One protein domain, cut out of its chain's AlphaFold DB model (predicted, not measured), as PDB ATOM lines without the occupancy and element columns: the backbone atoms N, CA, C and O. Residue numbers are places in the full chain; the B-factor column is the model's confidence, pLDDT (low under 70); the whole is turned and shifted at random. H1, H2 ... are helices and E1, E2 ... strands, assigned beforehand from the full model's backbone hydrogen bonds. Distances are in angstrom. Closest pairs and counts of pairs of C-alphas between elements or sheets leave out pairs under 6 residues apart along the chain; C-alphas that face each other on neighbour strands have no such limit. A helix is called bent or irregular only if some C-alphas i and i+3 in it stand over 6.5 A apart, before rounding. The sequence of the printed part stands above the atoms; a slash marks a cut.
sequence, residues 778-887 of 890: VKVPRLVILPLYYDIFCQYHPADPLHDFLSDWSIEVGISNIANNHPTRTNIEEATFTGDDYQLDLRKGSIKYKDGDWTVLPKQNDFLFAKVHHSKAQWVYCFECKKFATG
ATOM      1  N   VAL A 778      24.120  -5.974 -24.611       85.44
ATOM      2  CA  VAL A 778      25.524  -6.075 -24.209       85.44
ATOM      3  C   VAL A 778      25.793  -7.358 -23.455       85.44
ATOM      4  O   VAL A 778      24.946  -7.871 -22.723       85.44
ATOM      5  N   LYS A 779      27.000  -7.893 -23.634       85.12
ATOM      6  CA  LYS A 779      27.470  -9.054 -22.884       85.12
ATOM      7  C   LYS A 779      28.017  -8.609 -21.537       85.12
ATOM      8  O   LYS A 779      28.984  -7.851 -21.476       85.12
ATOM      9  N   VAL A 780      27.435  -9.135 -20.467       86.38
ATOM     10  CA  VAL A 780      27.854  -8.839 -19.099       86.38
ATOM     11  C   VAL A 780      28.487 -10.088 -18.486       86.38
ATOM     12  O   VAL A 780      27.855 -11.151 -18.482       86.38
ATOM     13  N   PRO A 781      29.748 -10.027 -18.011       86.19
ATOM     14  CA  PRO A 781      30.382 -11.173 -17.378       86.19
ATOM     15  C   PRO A 781      29.603 -11.627 -16.146       86.19
ATOM     16  O   PRO A 781      29.185 -10.820 -15.320       86.19
ATOM     17  N   ARG A 782      29.475 -12.946 -15.975       84.88
ATOM     18  CA  ARG A 782      28.819 -13.564 -14.813       84.88
ATOM     19  C   ARG A 782      29.358 -13.018 -13.483       84.88
ATOM     20  O   ARG A 782      28.578 -12.720 -12.588       84.88
ATOM     21  N   LEU A 783      30.682 -12.868 -13.379       83.19
ATOM     22  CA  LEU A 783      31.361 -12.364 -12.180       83.19
ATOM     23  C   LEU A 783      30.989 -10.916 -11.834       83.19
ATOM     24  O   LEU A 783      31.080 -10.546 -10.673       83.19
ATOM     25  N   VAL A 784      30.542 -10.126 -12.814       86.25
ATOM     26  CA  VAL A 784      30.089  -8.741 -12.616       86.25
ATOM     27  C   VAL A 784      28.636  -8.701 -12.129       86.25
ATOM     28  O   VAL A 784      28.272  -7.840 -11.341       86.25
ATOM     29  N   ILE A 785      27.808  -9.660 -12.558       86.38
ATOM     30  CA  ILE A 785      26.383  -9.730 -12.196       86.38
ATOM     31  C   ILE A 785      26.186 -10.248 -10.770       86.38
ATOM     32  O   ILE A 785      25.293  -9.783 -10.070       86.38
ATOM     33  N   LEU A 786      26.988 -11.226 -10.343       83.00
ATOM     34  CA  LEU A 786      26.777 -11.905  -9.064       83.00
ATOM     35  C   LEU A 786      26.755 -10.950  -7.851       83.00
ATOM     36  O   LEU A 786      25.793 -11.031  -7.089       83.00
ATOM     37  N   PRO A 787      27.715 -10.014  -7.684       81.88
ATOM     38  CA  PRO A 787      27.710  -9.103  -6.538       81.88
ATOM     39  C   PRO A 787      26.522  -8.135  -6.520       81.88
ATOM     40  O   PRO A 787      26.071  -7.755  -5.448       81.88
ATOM     41  N   LEU A 788      25.981  -7.768  -7.688       82.94
ATOM     42  CA  LEU A 788      24.868  -6.814  -7.810       82.94
ATOM     43  C   LEU A 788      23.549  -7.336  -7.228       82.94
ATOM     44  O   LEU A 788      22.680  -6.550  -6.863       82.94
ATOM     45  N   TYR A 789      23.380  -8.660  -7.190       84.06
ATOM     46  CA  TYR A 789      22.128  -9.309  -6.794       84.06
ATOM     47  C   TYR A 789      22.266 -10.188  -5.544       84.06
ATOM     48  O   TYR A 789      21.276 -10.784  -5.122       84.06
ATOM     49  N   TYR A 790      23.462 -10.267  -4.952       80.56
ATOM     50  CA  TYR A 790      23.729 -11.092  -3.772       80.56
ATOM     51  C   TYR A 790      22.935 -10.625  -2.546       80.56
ATOM     52  O   TYR A 790      22.164 -11.399  -1.986       80.56
ATOM     53  N   ASP A 791      23.040  -9.342  -2.187       77.62
ATOM     54  CA  ASP A 791      22.369  -8.800  -0.996       77.62
ATOM     55  C   ASP A 791      20.840  -8.928  -1.100       77.62
ATOM     56  O   ASP A 791      20.157  -9.267  -0.132       77.62
ATOM     57  N   ILE A 792      20.303  -8.735  -2.312       77.44
ATOM     58  CA  ILE A 792      18.881  -8.934  -2.614       77.44
ATOM     59  C   ILE A 792      18.499 -10.407  -2.408       77.44
ATOM     60  O   ILE A 792      17.489 -10.690  -1.769       77.44
ATOM     61  N   PHE A 793      19.297 -11.357  -2.902       79.19
ATOM     62  CA  PHE A 793      19.050 -12.789  -2.709       79.19
ATOM     63  C   PHE A 793      19.016 -13.173  -1.224       79.19
ATOM     64  O   PHE A 793      18.061 -13.817  -0.786       79.19
ATOM     65  N   CYS A 794      19.995 -12.723  -0.436       74.69
ATOM     66  CA  CYS A 794      20.056 -13.001   1.002       74.69
ATOM     67  C   CYS A 794      18.855 -12.418   1.762       74.69
ATOM     68  O   CYS A 794      18.333 -13.063   2.671       74.69
ATOM     69  N   GLN A 795      18.362 -11.240   1.360       77.88
ATOM     70  CA  GLN A 795      17.175 -10.628   1.959       77.88
ATOM     71  C   GLN A 795      15.901 -11.470   1.753       77.88
ATOM     72  O   GLN A 795      15.088 -11.580   2.672       77.88
ATOM     73  N   TYR A 796      15.704 -12.051   0.564       75.31
ATOM     74  CA  TYR A 796      14.501 -12.834   0.242       75.31
ATOM     75  C   TYR A 796      14.615 -14.327   0.603       75.31
ATOM     76  O   TYR A 796      13.589 -14.990   0.777       75.31
ATOM     77  N   HIS A 797      15.832 -14.860   0.768       73.44
ATOM     78  CA  HIS A 797      16.086 -16.274   1.069       73.44
ATOM     79  C   HIS A 797      17.057 -16.493   2.250       73.44
ATOM     80  O   HIS A 797      18.092 -17.143   2.092       73.44
ATOM     81  N   PRO A 798      16.713 -16.040   3.468       69.38
ATOM     82  CA  PRO A 798      17.608 -16.095   4.631       69.38
ATOM     83  C   PRO A 798      17.922 -17.514   5.148       69.38
ATOM     84  O   PRO A 798      18.740 -17.664   6.047       69.38
ATOM     85  N   ALA A 799      17.265 -18.555   4.622       67.25
ATOM     86  CA  ALA A 799      17.431 -19.954   5.033       67.25
ATOM     87  C   ALA A 799      17.895 -20.878   3.884       67.25
ATOM     88  O   ALA A 799      17.760 -22.099   3.985       67.25
ATOM     89  N   ASP A 800      18.375 -20.316   2.769       69.50
ATOM     90  CA  ASP A 800      18.887 -21.102   1.642       69.50
ATOM     91  C   ASP A 800      20.286 -21.676   1.964       69.50
ATOM     92  O   ASP A 800      21.145 -20.923   2.426       69.50
ATOM     93  N   PRO A 801      20.568 -22.969   1.699       61.66
ATOM     94  CA  PRO A 801      21.886 -23.573   1.934       61.66
ATOM     95  C   PRO A 801      23.054 -22.870   1.220       61.66
ATOM     96  O   PRO A 801      24.206 -23.042   1.615       61.66
ATOM     97  N   LEU A 802      22.788 -22.089   0.164       60.88
ATOM     98  CA  LEU A 802      23.795 -21.251  -0.501       60.88
ATOM     99  C   LEU A 802      24.370 -20.163   0.419       60.88
ATOM    100  O   LEU A 802      25.483 -19.705   0.168       60.88
ATOM    101  N   HIS A 803      23.651 -19.781   1.478       61.88
ATOM    102  CA  HIS A 803      24.083 -18.782   2.455       61.88
ATOM    103  C   HIS A 803      25.338 -19.235   3.223       61.88
ATOM    104  O   HIS A 803      26.274 -18.457   3.386       61.88
ATOM    105  N   ASP A 804      25.417 -20.520   3.589       57.06
ATOM    106  CA  ASP A 804      26.576 -21.097   4.290       57.06
ATOM    107  C   ASP A 804      27.819 -21.212   3.390       57.06
ATOM    108  O   ASP A 804      28.944 -21.299   3.874       57.06
ATOM    109  N   PHE A 805      27.632 -21.218   2.064       52.66
ATOM    110  CA  PHE A 805      28.722 -21.337   1.091       52.66
ATOM    111  C   PHE A 805      29.299 -19.975   0.664       52.66
ATOM    112  O   PHE A 805      30.368 -19.924   0.054       52.66
ATOM    113  N   LEU A 806      28.583 -18.880   0.940       57.00
ATOM    114  CA  LEU A 806      28.874 -17.531   0.439       57.00
ATOM    115  C   LEU A 806      28.925 -16.466   1.546       57.00
ATOM    116  O   LEU A 806      29.005 -15.284   1.227       57.00
ATOM    117  N   SER A 807      28.918 -16.861   2.822       54.47
ATOM    118  CA  SER A 807      28.790 -15.978   3.996       54.47
ATOM    119  C   SER A 807      29.779 -14.805   4.062       54.47
ATOM    120  O   SER A 807      29.486 -13.808   4.716       54.47
ATOM    121  N   ASP A 808      30.914 -14.892   3.363       61.97
ATOM    122  CA  ASP A 808      31.956 -13.854   3.320       61.97
ATOM    123  C   ASP A 808      31.804 -12.877   2.137       61.97
ATOM    124  O   ASP A 808      32.644 -11.999   1.922       61.97
ATOM    125  N   TRP A 809      30.763 -13.027   1.317       66.88
ATOM    126  CA  TRP A 809      30.558 -12.193   0.141       66.88
ATOM    127  C   TRP A 809      29.853 -10.882   0.512       66.88
ATOM    128  O   TRP A 809      28.805 -10.875   1.145       66.88
ATOM    129  N   SER A 810      30.419  -9.755   0.086       73.12
ATOM    130  CA  SER A 810      29.780  -8.436   0.084       73.12
ATOM    131  C   SER A 810      29.970  -7.775  -1.278       73.12
ATOM    132  O   SER A 810      30.810  -8.220  -2.072       73.12
ATOM    133  N   ILE A 811      29.246  -6.688  -1.556       75.94
ATOM    134  CA  ILE A 811      29.440  -5.938  -2.804       75.94
ATOM    135  C   ILE A 811      30.887  -5.439  -2.960       75.94
ATOM    136  O   ILE A 811      31.431  -5.486  -4.058       75.94
ATOM    137  N   GLU A 812      31.560  -5.088  -1.861       84.19
ATOM    138  CA  GLU A 812      32.962  -4.638  -1.852       84.19
ATOM    139  C   GLU A 812      33.953  -5.793  -2.105       84.19
ATOM    140  O   GLU A 812      34.915  -5.648  -2.870       84.19
ATOM    141  N   VAL A 813      33.687  -6.984  -1.553       82.25
ATOM    142  CA  VAL A 813      34.436  -8.214  -1.891       82.25
ATOM    143  C   VAL A 813      34.216  -8.579  -3.362       82.25
ATOM    144  O   VAL A 813      35.145  -8.978  -4.065       82.25
ATOM    145  N   GLY A 814      32.993  -8.388  -3.860       82.94
ATOM    146  CA  GLY A 814      32.638  -8.541  -5.265       82.94
ATOM    147  C   GLY A 814      33.415  -7.602  -6.185       82.94
ATOM    148  O   GLY A 814      34.018  -8.079  -7.144       82.94
ATOM    149  N   ILE A 815      33.458  -6.302  -5.878       86.12
ATOM    150  CA  ILE A 815      34.220  -5.290  -6.634       86.12
ATOM    151  C   ILE A 815      35.708  -5.654  -6.668       86.12
ATOM    152  O   ILE A 815      36.308  -5.680  -7.742       86.12
ATOM    153  N   SER A 816      36.283  -6.024  -5.521       84.75
ATOM    154  CA  SER A 816      37.687  -6.454  -5.424       84.75
ATOM    155  C   SER A 816      37.968  -7.695  -6.281       84.75
ATOM    156  O   SER A 816      38.953  -7.749  -7.018       84.75
ATOM    157  N   ASN A 817      37.063  -8.681  -6.263       84.19
ATOM    158  CA  ASN A 817      37.168  -9.882  -7.092       84.19
ATOM    159  C   ASN A 817      37.030  -9.576  -8.590       84.19
ATOM    160  O   ASN A 817      37.749 -10.164  -9.401       84.19
ATOM    161  N   ILE A 818      36.138  -8.657  -8.972       86.69
ATOM    162  CA  ILE A 818      36.002  -8.202 -10.362       86.69
ATOM    163  C   ILE A 818      37.293  -7.513 -10.806       86.69
ATOM    164  O   ILE A 818      37.814  -7.862 -11.863       86.69
ATOM    165  N   ALA A 819      37.852  -6.614  -9.992       87.12
ATOM    166  CA  ALA A 819      39.089  -5.908 -10.307       87.12
ATOM    167  C   ALA A 819      40.290  -6.857 -10.451       87.12
ATOM    168  O   ALA A 819      41.075  -6.703 -11.381       87.12
ATOM    169  N   ASN A 820      40.385  -7.898  -9.620       86.88
ATOM    170  CA  ASN A 820      41.428  -8.921  -9.751       86.88
ATOM    171  C   ASN A 820      41.325  -9.718 -11.064       86.88
ATOM    172  O   ASN A 820      42.342 -10.085 -11.649       86.88
ATOM    173  N   ASN A 821      40.107  -9.988 -11.545       84.12
ATOM    174  CA  ASN A 821      39.882 -10.734 -12.790       84.12
ATOM    175  C   ASN A 821      39.897  -9.835 -14.043       84.12
ATOM    176  O   ASN A 821      40.199 -10.302 -15.142       84.12
ATOM    177  N   HIS A 822      39.565  -8.553 -13.890       85.88
ATOM    178  CA  HIS A 822      39.425  -7.574 -14.967       85.88
ATOM    179  C   HIS A 822      40.047  -6.212 -14.588       85.88
ATOM    180  O   HIS A 822      39.339  -5.198 -14.559       85.88
ATOM    181  N   PRO A 823      41.368  -6.150 -14.339       85.12
ATOM    182  CA  PRO A 823      42.017  -4.966 -13.763       85.12
ATOM    183  C   PRO A 823      41.974  -3.744 -14.683       85.12
ATOM    184  O   PRO A 823      41.852  -2.619 -14.220       85.12
ATOM    185  N   THR A 824      42.008  -3.946 -16.000       88.00
ATOM    186  CA  THR A 824      41.972  -2.859 -16.993       88.00
ATOM    187  C   THR A 824      40.564  -2.355 -17.309       88.00
ATOM    188  O   THR A 824      40.413  -1.373 -18.028       88.00
ATOM    189  N   ARG A 825      39.530  -3.040 -16.810       89.06
ATOM    190  CA  ARG A 825      38.117  -2.722 -17.062       89.06
ATOM    191  C   ARG A 825      37.380  -2.281 -15.803       89.06
ATOM    192  O   ARG A 825      36.185  -2.036 -15.883       89.06
ATOM    193  N   THR A 826      38.057  -2.196 -14.660       89.88
ATOM    194  CA  THR A 826      37.423  -1.909 -13.369       89.88
ATOM    195  C   THR A 826      38.117  -0.733 -12.700       89.88
ATOM    196  O   THR A 826      39.328  -0.779 -12.500       89.88
ATOM    197  N   ASN A 827      37.359   0.293 -12.319       89.88
ATOM    198  CA  ASN A 827      37.830   1.348 -11.429       89.88
ATOM    199  C   ASN A 827      37.296   1.065 -10.019       89.88
ATOM    200  O   ASN A 827      36.091   1.137  -9.779       89.88
ATOM    201  N   ILE A 828      38.193   0.705  -9.099       86.44
ATOM    202  CA  ILE A 828      37.835   0.338  -7.722       86.44
ATOM    203  C   ILE A 828      37.327   1.558  -6.940       86.44
ATOM    204  O   ILE A 828      36.364   1.433  -6.186       86.44
ATOM    205  N   GLU A 829      37.933   2.735  -7.130       85.88
ATOM    206  CA  GLU A 829      37.571   3.954  -6.392       85.88
ATOM    207  C   GLU A 829      36.159   4.422  -6.762       85.88
ATOM    208  O   GLU A 829      35.328   4.698  -5.891       85.88
ATOM    209  N   GLU A 830      35.857   4.420  -8.061       86.56
ATOM    210  CA  GLU A 830      34.549   4.808  -8.596       86.56
ATOM    211  C   GLU A 830      33.517   3.668  -8.564       86.56
ATOM    212  O   GLU A 830      32.338   3.904  -8.821       86.56
ATOM    213  N   ALA A 831      33.940   2.442  -8.239       89.38
ATOM    214  CA  ALA A 831      33.142   1.218  -8.322       89.38
ATOM    215  C   ALA A 831      32.481   1.014  -9.701       89.38
ATOM    216  O   ALA A 831      31.332   0.577  -9.795       89.38
ATOM    217  N   THR A 832      33.204   1.322 -10.781       91.19
ATOM    218  CA  THR A 832      32.704   1.197 -12.157       91.19
ATOM    219  C   THR A 832      33.374   0.051 -12.916       91.19
ATOM    220  O   THR A 832      34.559  -0.234 -12.741       91.19
ATOM    221  N   PHE A 833      32.606  -0.620 -13.777       93.25
ATOM    222  CA  PHE A 833      33.085  -1.625 -14.724       93.25
ATOM    223  C   PHE A 833      32.782  -1.193 -16.162       93.25
ATOM    224  O   PHE A 833      31.629  -0.930 -16.507       93.25
ATOM    225  N   THR A 834      33.800  -1.178 -17.017       93.19
ATOM    226  CA  THR A 834      33.716  -0.775 -18.425       93.19
ATOM    227  C   THR A 834      33.779  -2.002 -19.333       93.19
ATOM    228  O   THR A 834      34.803  -2.682 -19.448       93.19
ATOM    229  N   GLY A 835      32.657  -2.301 -19.982       87.00
ATOM    230  CA  GLY A 835      32.564  -3.267 -21.071       87.00
ATOM    231  C   GLY A 835      32.892  -2.648 -22.431       87.00
ATOM    232  O   GLY A 835      33.254  -1.482 -22.522       87.00
ATOM    233  N   ASP A 836      32.751  -3.436 -23.500       83.75
ATOM    234  CA  ASP A 836      33.125  -2.989 -24.853       83.75
ATOM    235  C   ASP A 836      32.232  -1.834 -25.354       83.75
ATOM    236  O   ASP A 836      32.726  -0.890 -25.957       83.75
ATOM    237  N   ASP A 837      30.931  -1.883 -25.042       85.88
ATOM    238  CA  ASP A 837      29.927  -0.895 -25.469       85.88
ATOM    239  C   ASP A 837      29.091  -0.337 -24.294       85.88
ATOM    240  O   ASP A 837      28.027   0.249 -24.499       85.88
ATOM    241  N   TYR A 838      29.512  -0.547 -23.040       92.19
ATOM    242  CA  TYR A 838      28.760  -0.100 -21.859       92.19
ATOM    243  C   TYR A 838      29.643   0.191 -20.646       92.19
ATOM    244  O   TYR A 838      30.748  -0.331 -20.526       92.19
ATOM    245  N   GLN A 839      29.098   0.957 -19.704       93.00
ATOM    246  CA  GLN A 839      29.655   1.157 -18.367       93.00
ATOM    247  C   GLN A 839      28.625   0.775 -17.304       93.00
ATOM    248  O   GLN A 839      27.424   0.968 -17.498       93.00
ATOM    249  N   LEU A 840      29.086   0.212 -16.191       92.75
ATOM    250  CA  LEU A 840      28.251  -0.265 -15.093       92.75
ATOM    251  C   LEU A 840      28.754   0.329 -13.775       92.75
ATOM    252  O   LEU A 840      29.928   0.191 -13.456       92.75
ATOM    253  N   ASP A 841      27.871   0.972 -13.019       91.75
ATOM    254  CA  ASP A 841      28.119   1.441 -11.651       91.75
ATOM    255  C   ASP A 841      27.669   0.338 -10.688       91.75
ATOM    256  O   ASP A 841      26.475   0.021 -10.590       91.75
ATOM    257  N   LEU A 842      28.643  -0.295 -10.032       88.31
ATOM    258  CA  LEU A 842      28.436  -1.488  -9.219       88.31
ATOM    259  C   LEU A 842      27.714  -1.168  -7.911       88.31
ATOM    260  O   LEU A 842      26.942  -1.993  -7.438       88.31
ATOM    261  N   ARG A 843      27.903   0.030  -7.347       86.38
ATOM    262  CA  ARG A 843      27.241   0.434  -6.094       86.38
ATOM    263  C   ARG A 843      25.813   0.905  -6.330       86.38
ATOM    264  O   ARG A 843      24.932   0.613  -5.526       86.38
ATOM    265  N   LYS A 844      25.568   1.631  -7.424       85.44
ATOM    266  CA  LYS A 844      24.219   2.114  -7.767       85.44
ATOM    267  C   LYS A 844      23.375   1.076  -8.500       85.44
ATOM    268  O   LYS A 844      22.167   1.270  -8.629       85.44
ATOM    269  N   GLY A 845      23.988  -0.000  -9.000       87.38
ATOM    270  CA  GLY A 845      23.300  -1.012  -9.797       87.38
ATOM    271  C   GLY A 845      22.715  -0.417 -11.076       87.38
ATOM    272  O   GLY A 845      21.565  -0.682 -11.423       87.38
ATOM    273  N   SER A 846      23.478   0.432 -11.762       90.44
ATOM    274  CA  SER A 846      23.049   1.091 -12.997       90.44
ATOM    275  C   SER A 846      24.013   0.814 -14.140       90.44
ATOM    276  O   SER A 846      25.208   0.638 -13.929       90.44
ATOM    277  N   ILE A 847      23.490   0.791 -15.361       92.75
ATOM    278  CA  ILE A 847      24.232   0.514 -16.586       92.75
ATOM    279  C   ILE A 847      23.931   1.586 -17.637       92.75
ATOM    280  O   ILE A 847      22.789   2.023 -17.781       92.75
ATOM    281  N   LYS A 848      24.950   2.006 -18.380       91.19
ATOM    282  CA  LYS A 848      24.865   2.981 -19.473       91.19
ATOM    283  C   LYS A 848      25.411   2.354 -20.756       91.19
ATOM    284  O   LYS A 848      26.486   1.760 -20.731       91.19
ATOM    285  N   TYR A 849      24.673   2.472 -21.861       89.88
ATOM    286  CA  TYR A 849      25.106   2.022 -23.191       89.88
ATOM    287  C   TYR A 849      25.815   3.168 -23.915       89.88
ATOM    288  O   TYR A 849      25.209   4.222 -24.119       89.88
ATOM    289  N   LYS A 850      27.079   2.973 -24.310       83.88
ATOM    290  CA  LYS A 850      27.912   3.994 -24.977       83.88
ATOM    291  C   LYS A 850      27.819   5.356 -24.264       83.88
ATOM    292  O   LYS A 850      27.923   5.406 -23.041       83.88
ATOM    293  N   ASP A 851      27.573   6.445 -24.993       80.94
ATOM    294  CA  ASP A 851      27.426   7.797 -24.439       80.94
ATOM    295  C   ASP A 851      25.997   8.142 -23.969       80.94
ATOM    296  O   ASP A 851      25.745   9.289 -23.605       80.94
ATOM    297  N   GLY A 852      25.081   7.167 -23.902       83.19
ATOM    298  CA  GLY A 852      23.672   7.364 -23.527       83.19
ATOM    299  C   GLY A 852      23.405   7.660 -22.042       83.19
ATOM    300  O   GLY A 852      24.304   7.995 -21.274       83.19
ATOM    301  N   ASP A 853      22.155   7.522 -21.606       87.69
ATOM    302  CA  ASP A 853      21.769   7.786 -20.214       87.69
ATOM    303  C   ASP A 853      21.992   6.578 -19.289       87.69
ATOM    304  O   ASP A 853      21.909   5.411 -19.693       87.69
ATOM    305  N   TRP A 854      22.249   6.856 -18.008       90.75
ATOM    306  CA  TRP A 854      22.308   5.826 -16.974       90.75
ATOM    307  C   TRP A 854      20.931   5.199 -16.756       90.75
ATOM    308  O   TRP A 854      19.961   5.876 -16.421       90.75
ATOM    309  N   THR A 855      20.861   3.878 -16.887       87.12
ATOM    310  CA  THR A 855      19.648   3.093 -16.665       87.12
ATOM    311  C   THR A 855      19.821   2.223 -15.429       87.12
ATOM    312  O   THR A 855      20.763   1.441 -15.337       87.12
ATOM    313  N   VAL A 856      18.901   2.326 -14.470       87.31
ATOM    314  CA  VAL A 856      18.889   1.443 -13.293       87.31
ATOM    315  C   VAL A 856      18.603   0.012 -13.746       87.31
ATOM    316  O   VAL A 856      17.656  -0.224 -14.505       87.31
ATOM    317  N   LEU A 857      19.421  -0.938 -13.292       86.44
ATOM    318  CA  LEU A 857      19.220  -2.350 -13.588       86.44
ATOM    319  C   LEU A 857      17.889  -2.831 -12.989       86.44
ATOM    320  O   LEU A 857      17.448  -2.349 -11.942       86.44
ATOM    321  N   PRO A 858      17.214  -3.787 -13.642       76.19
ATOM    322  CA  PRO A 858      15.950  -4.313 -13.153       76.19
ATOM    323  C   PRO A 858      16.106  -4.879 -11.736       76.19
ATOM    324  O   PRO A 858      16.985  -5.704 -11.488       76.19
ATOM    325  N   LYS A 859      15.174  -4.528 -10.841       66.81
ATOM    326  CA  LYS A 859      15.023  -5.134  -9.502       66.81
ATOM    327  C   LYS A 859      14.496  -6.588  -9.543       66.81
ATOM    328  O   LYS A 859      13.892  -7.049  -8.584       66.81
ATOM    329  N   GLN A 860      14.604  -7.283 -10.676       57.38
ATOM    330  CA  GLN A 860      13.874  -8.530 -10.936       57.38
ATOM    331  C   GLN A 860      14.368  -9.713 -10.085       57.38
ATOM    332  O   GLN A 860      15.569  -9.938 -10.007       57.38
ATOM    333  N   ASN A 861      13.386 -10.457  -9.545       55.19
ATOM    334  CA  ASN A 861      13.391 -11.767  -8.870       55.19
ATOM    335  C   ASN A 861      14.710 -12.243  -8.241       55.19
ATOM    336  O   ASN A 861      15.666 -12.569  -8.941       55.19
ATOM    337  N   ASP A 862      14.654 -12.444  -6.928       57.50
ATOM    338  CA  ASP A 862      15.422 -13.395  -6.113       57.50
ATOM    339  C   ASP A 862      16.041 -14.610  -6.866       57.50
ATOM    340  O   ASP A 862      17.205 -14.955  -6.665       57.50
ATOM    341  N   PHE A 863      15.350 -15.196  -7.847       65.38
ATOM    342  CA  PHE A 863      15.875 -16.284  -8.685       65.38
ATOM    343  C   PHE A 863      16.996 -15.913  -9.679       65.38
ATOM    344  O   PHE A 863      17.622 -16.824 -10.230       65.38
ATOM    345  N   LEU A 864      17.254 -14.635  -9.989       76.00
ATOM    346  CA  LEU A 864      18.312 -14.248 -10.937       76.00
ATOM    347  C   LEU A 864      19.692 -14.609 -10.382       76.00
ATOM    348  O   LEU A 864      20.478 -15.226 -11.097       76.00
ATOM    349  N   PHE A 865      19.952 -14.309  -9.108       80.25
ATOM    350  CA  PHE A 865      21.208 -14.662  -8.449       80.25
ATOM    351  C   PHE A 865      21.453 -16.177  -8.493       80.25
ATOM    352  O   PHE A 865      22.484 -16.613  -9.002       80.25
ATOM    353  N   ALA A 866      20.472 -16.992  -8.086       74.75
ATOM    354  CA  ALA A 866      20.567 -18.453  -8.144       74.75
ATOM    355  C   ALA A 866      20.813 -18.970  -9.579       74.75
ATOM    356  O   ALA A 866      21.666 -19.831  -9.809       74.75
ATOM    357  N   LYS A 867      20.131 -18.404 -10.586       76.62
ATOM    358  CA  LYS A 867      20.350 -18.755 -12.003       76.62
ATOM    359  C   LYS A 867      21.763 -18.408 -12.475       76.62
ATOM    360  O   LYS A 867      22.385 -19.218 -13.165       76.62
ATOM    361  N   VAL A 868      22.271 -17.228 -12.127       79.19
ATOM    362  CA  VAL A 868      23.636 -16.784 -12.454       79.19
ATOM    363  C   VAL A 868      24.658 -17.648 -11.710       79.19
ATOM    364  O   VAL A 868      25.659 -18.046 -12.304       79.19
ATOM    365  N   HIS A 869      24.391 -18.020 -10.458       79.19
ATOM    366  CA  HIS A 869      25.250 -18.879  -9.650       79.19
ATOM    367  C   HIS A 869      25.382 -20.291 -10.247       79.19
ATOM    368  O   HIS A 869      26.500 -20.768 -10.428       79.19
ATOM    369  N   HIS A 870      24.289 -20.935 -10.655       74.62
ATOM    370  CA  HIS A 870      24.342 -22.299 -11.203       74.62
ATOM    371  C   HIS A 870      24.701 -22.375 -12.700       74.62
ATOM    372  O   HIS A 870      25.055 -23.447 -13.195       74.62
ATOM    373  N   SER A 871      24.644 -21.260 -13.435       72.19
ATOM    374  CA  SER A 871      24.952 -21.219 -14.869       72.19
ATOM    375  C   SER A 871      26.399 -20.802 -15.144       72.19
ATOM    376  O   SER A 871      26.830 -19.723 -14.751       72.19
ATOM    377  N   LYS A 872      27.140 -21.615 -15.910       65.81
ATOM    378  CA  LYS A 872      28.462 -21.244 -16.459       65.81
ATOM    379  C   LYS A 872      28.379 -20.455 -17.779       65.81
ATOM    380  O   LYS A 872      29.412 -20.170 -18.375       65.81
ATOM    381  N   ALA A 873      27.177 -20.134 -18.265       65.31
ATOM    382  CA  ALA A 873      26.993 -19.433 -19.537       65.31
ATOM    383  C   ALA A 873      27.351 -17.936 -19.444       65.31
ATOM    384  O   ALA A 873      27.293 -17.338 -18.368       65.31
ATOM    385  N   GLN A 874      27.677 -17.314 -20.585       67.50
ATOM    386  CA  GLN A 874      27.745 -15.850 -20.686       67.50
ATOM    387  C   GLN A 874      26.349 -15.242 -20.514       67.50
ATOM    388  O   GLN A 874      25.360 -15.889 -20.847       67.50
ATOM    389  N   TRP A 875      26.257 -14.008 -20.021       81.38
ATOM    390  CA  TRP A 875      24.989 -13.311 -19.806       81.38
ATOM    391  C   TRP A 875      24.874 -12.096 -20.722       81.38
ATOM    392  O   TRP A 875      25.871 -11.466 -21.076       81.38
ATOM    393  N   VAL A 876      23.647 -11.794 -21.132       84.12
ATOM    394  CA  VAL A 876      23.315 -10.692 -22.036       84.12
ATOM    395  C   VAL A 876      22.276  -9.809 -21.366       84.12
ATOM    396  O   VAL A 876      21.280 -10.325 -20.862       84.12
ATOM    397  N   TYR A 877      22.501  -8.499 -21.372       87.12
ATOM    398  CA  TYR A 877      21.537  -7.490 -20.945       87.12
ATOM    399  C   TYR A 877      20.971  -6.761 -22.162       87.12
ATOM    400  O   TYR A 877      21.732  -6.405 -23.059       87.12
ATOM    401  N   CYS A 878      19.659  -6.529 -22.189       86.62
ATOM    402  CA  CYS A 878      19.004  -5.722 -23.217       86.62
ATOM    403  C   CYS A 878      18.521  -4.391 -22.639       86.62
ATOM    404  O   CYS A 878      17.764  -4.393 -21.668       86.62
ATOM    405  N   PHE A 879      18.916  -3.276 -23.257       86.19
ATOM    406  CA  PHE A 879      18.557  -1.925 -22.810       86.19
ATOM    407  C   PHE A 879      17.088  -1.582 -23.075       86.19
ATOM    408  O   PHE A 879      16.458  -0.943 -22.236       86.19
ATOM    409  N   GLU A 880      16.516  -2.105 -24.161       84.00
ATOM    410  CA  GLU A 880      15.115  -1.866 -24.523       84.00
ATOM    411  C   GLU A 880      14.137  -2.550 -23.551       84.00
ATOM    412  O   GLU A 880      13.252  -1.913 -22.986       84.00
ATOM    413  N   CYS A 881      14.295  -3.860 -23.308       83.19
ATOM    414  CA  CYS A 881      13.391  -4.591 -22.407       83.19
ATOM    415  C   CYS A 881      13.871  -4.651 -20.952       83.19
ATOM    416  O   CYS A 881      13.153  -5.189 -20.106       83.19
ATOM    417  N   LYS A 882      15.064  -4.115 -20.661       85.50
ATOM    418  CA  LYS A 882      15.691  -4.065 -19.330       85.50
ATOM    419  C   LYS A 882      15.721  -5.433 -18.640       85.50
ATOM    420  O   LYS A 882      15.320  -5.562 -17.485       85.50
ATOM    421  N   LYS A 883      16.146  -6.483 -19.355       82.25
ATOM    422  CA  LYS A 883      16.202  -7.874 -18.856       82.25
ATOM    423  C   LYS A 883      17.551  -8.533 -19.132       82.25
ATOM    424  O   LYS A 883      18.193  -8.255 -20.144       82.25
ATOM    425  N   PHE A 884      17.924  -9.458 -18.247       82.94
ATOM    426  CA  PHE A 884      19.054 -10.373 -18.418       82.94
ATOM    427  C   PHE A 884      18.618 -11.716 -19.025       82.94
ATOM    428  O   PHE A 884      17.565 -12.248 -18.673       82.94
ATOM    429  N   ALA A 885      19.463 -12.302 -19.877       75.44
ATOM    430  CA  ALA A 885      19.286 -13.637 -20.454       75.44
ATOM    431  C   ALA A 885      20.616 -14.415 -20.530       75.44
ATOM    432  O   ALA A 885      21.695 -13.825 -20.616       75.44
ATOM    433  N   THR A 886      20.558 -15.753 -20.521       67.12
ATOM    434  CA  THR A 886      21.742 -16.618 -20.682       67.12
ATOM    435  C   THR A 886      22.143 -16.716 -22.156       67.12
ATOM    436  O   THR A 886      21.459 -17.368 -22.940       67.12
ATOM    437  N   GLY A 887      23.292 -16.163 -22.533       52.12
ATOM    438  CA  GLY A 887      23.841 -16.149 -23.896       52.12
ATOM    439  C   GLY A 887      24.396 -17.485 -24.414       52.12
ATOM    440  O   GLY A 887      25.177 -17.478 -25.359       52.12
TER     441      GLY A 887
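AT A GLANCE: This is residues 778 to 887 of the 890 residues of the protein "3'-5' exonuclease domain-containing protein" of Rhabditophanes sp. KR3021 (UniProt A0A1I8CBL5). One helix, H1, runs through the middle, with H3 on one side of it and the shorter H4 on another, while two small three-stranded antiparallel sheets stand next to each other toward the end where H1 begins. The short H2 lies beside the later part of H1, near Cys 794, and the chain between E4 and H4 makes a long return along residues 850 to 862. The printed part has 110 residues, with four named helices and six named strands in the order E1 H1 H2 H3 E2 E3 E4 H4 E5 E6; one sheet has the order E1 - E5 - E6, the other E2 - E3 - E4. The class is mixed, helices and strands. The whole is compact, with a radius of gyration of the C-alphas of 13.5 A and spans of 42 by 30 by 23 A.

IN THESE COORDINATES: The printed part opens with strand E1, residues 778 to 780, whose first C-alpha is at (25.524, -6.075, -24.209). Helix H1, residues 782 to 796, is 20.8 A long and runs from C-alpha 782 at (28.819, -13.564, -14.813) to C-alpha 796 at (14.501, -12.834, 0.242). It is irregular: C-alphas 788 and 791 are 7.5 A apart, against about 5 A in a regular helix. Helix H2 holds residues 802 to 806, and helix H3 holds residues 811 to 821, 15.2 A long. Strand E2 is residues 832 to 834, E3 residues 838 to 841, 10.3 A long, and E4 residues 846 to 849, 10.4 A long. Helix H4, residues 863 to 870, is 10.7 A long. Strand E5, residues 875 to 878, is 10.2 A long, and E6, residues 883 to 886, is 10.5 A long and ends with C-alpha 886 at (21.742, -16.618, -20.682).

HOW THE PARTS SIT: E1 is an edge strand, antiparallel to E5 at 141 degrees, with N 778 and O 877 2.9 A apart, within hydrogen-bond range. E5 and E6 form a hairpin at 151 degrees, with N 876 and O 885 at 2.9 A. H1 only grazes this sheet with its residues 782 to 785, and H4 only grazes it with residues 864 to 868. H1 and H4 touch at a steep tilt of 49 degrees, opposite ways, the closest C-alphas being those of Tyr 789 and Phe 865, 5.7 A apart. H1 and H3 touch at a shallow tilt of 16 degrees, opposite ways, closest at the C-alphas of Pro 787 and Gly 814, 5.1 A apart. H3 and H4 are apart. H2 is close to H1 but not clearly touching, the closest C-alphas being those of Cys 794 and His 803 at 7.2 A. E2, E3 and E4 form a meander, each strand the antiparallel neighbour of the one before. In the hairpin E2 and E3, N 833 and O 840 are within hydrogen-bond range at 2.8 A, and in the hairpin E3 and E4, N 839 and O 848 are within that range at 2.9 A. Between the sheets, the closest C-alphas of E1 and E3 are those of Val 778 and Tyr 838, 7.2 A apart. In H2, H3 and H4 every O i to N i+4 pair is within hydrogen-bond range; in H1, 6 of 11 are.

THE WHOLE: The two C-alphas farthest apart, those of Ala 799 and Asp 851, are 41.7 A apart. The printed part has no cut. The link from E4 to H4, 13 residues, is long; the link from H3 to E2, 10 residues, is short but not tight. The mean pLDDT of the printed part is 79.8, and the model's confidence is under 70 at residues 798 to 809, 859 to 863, 872 to 874 and 886 to 887.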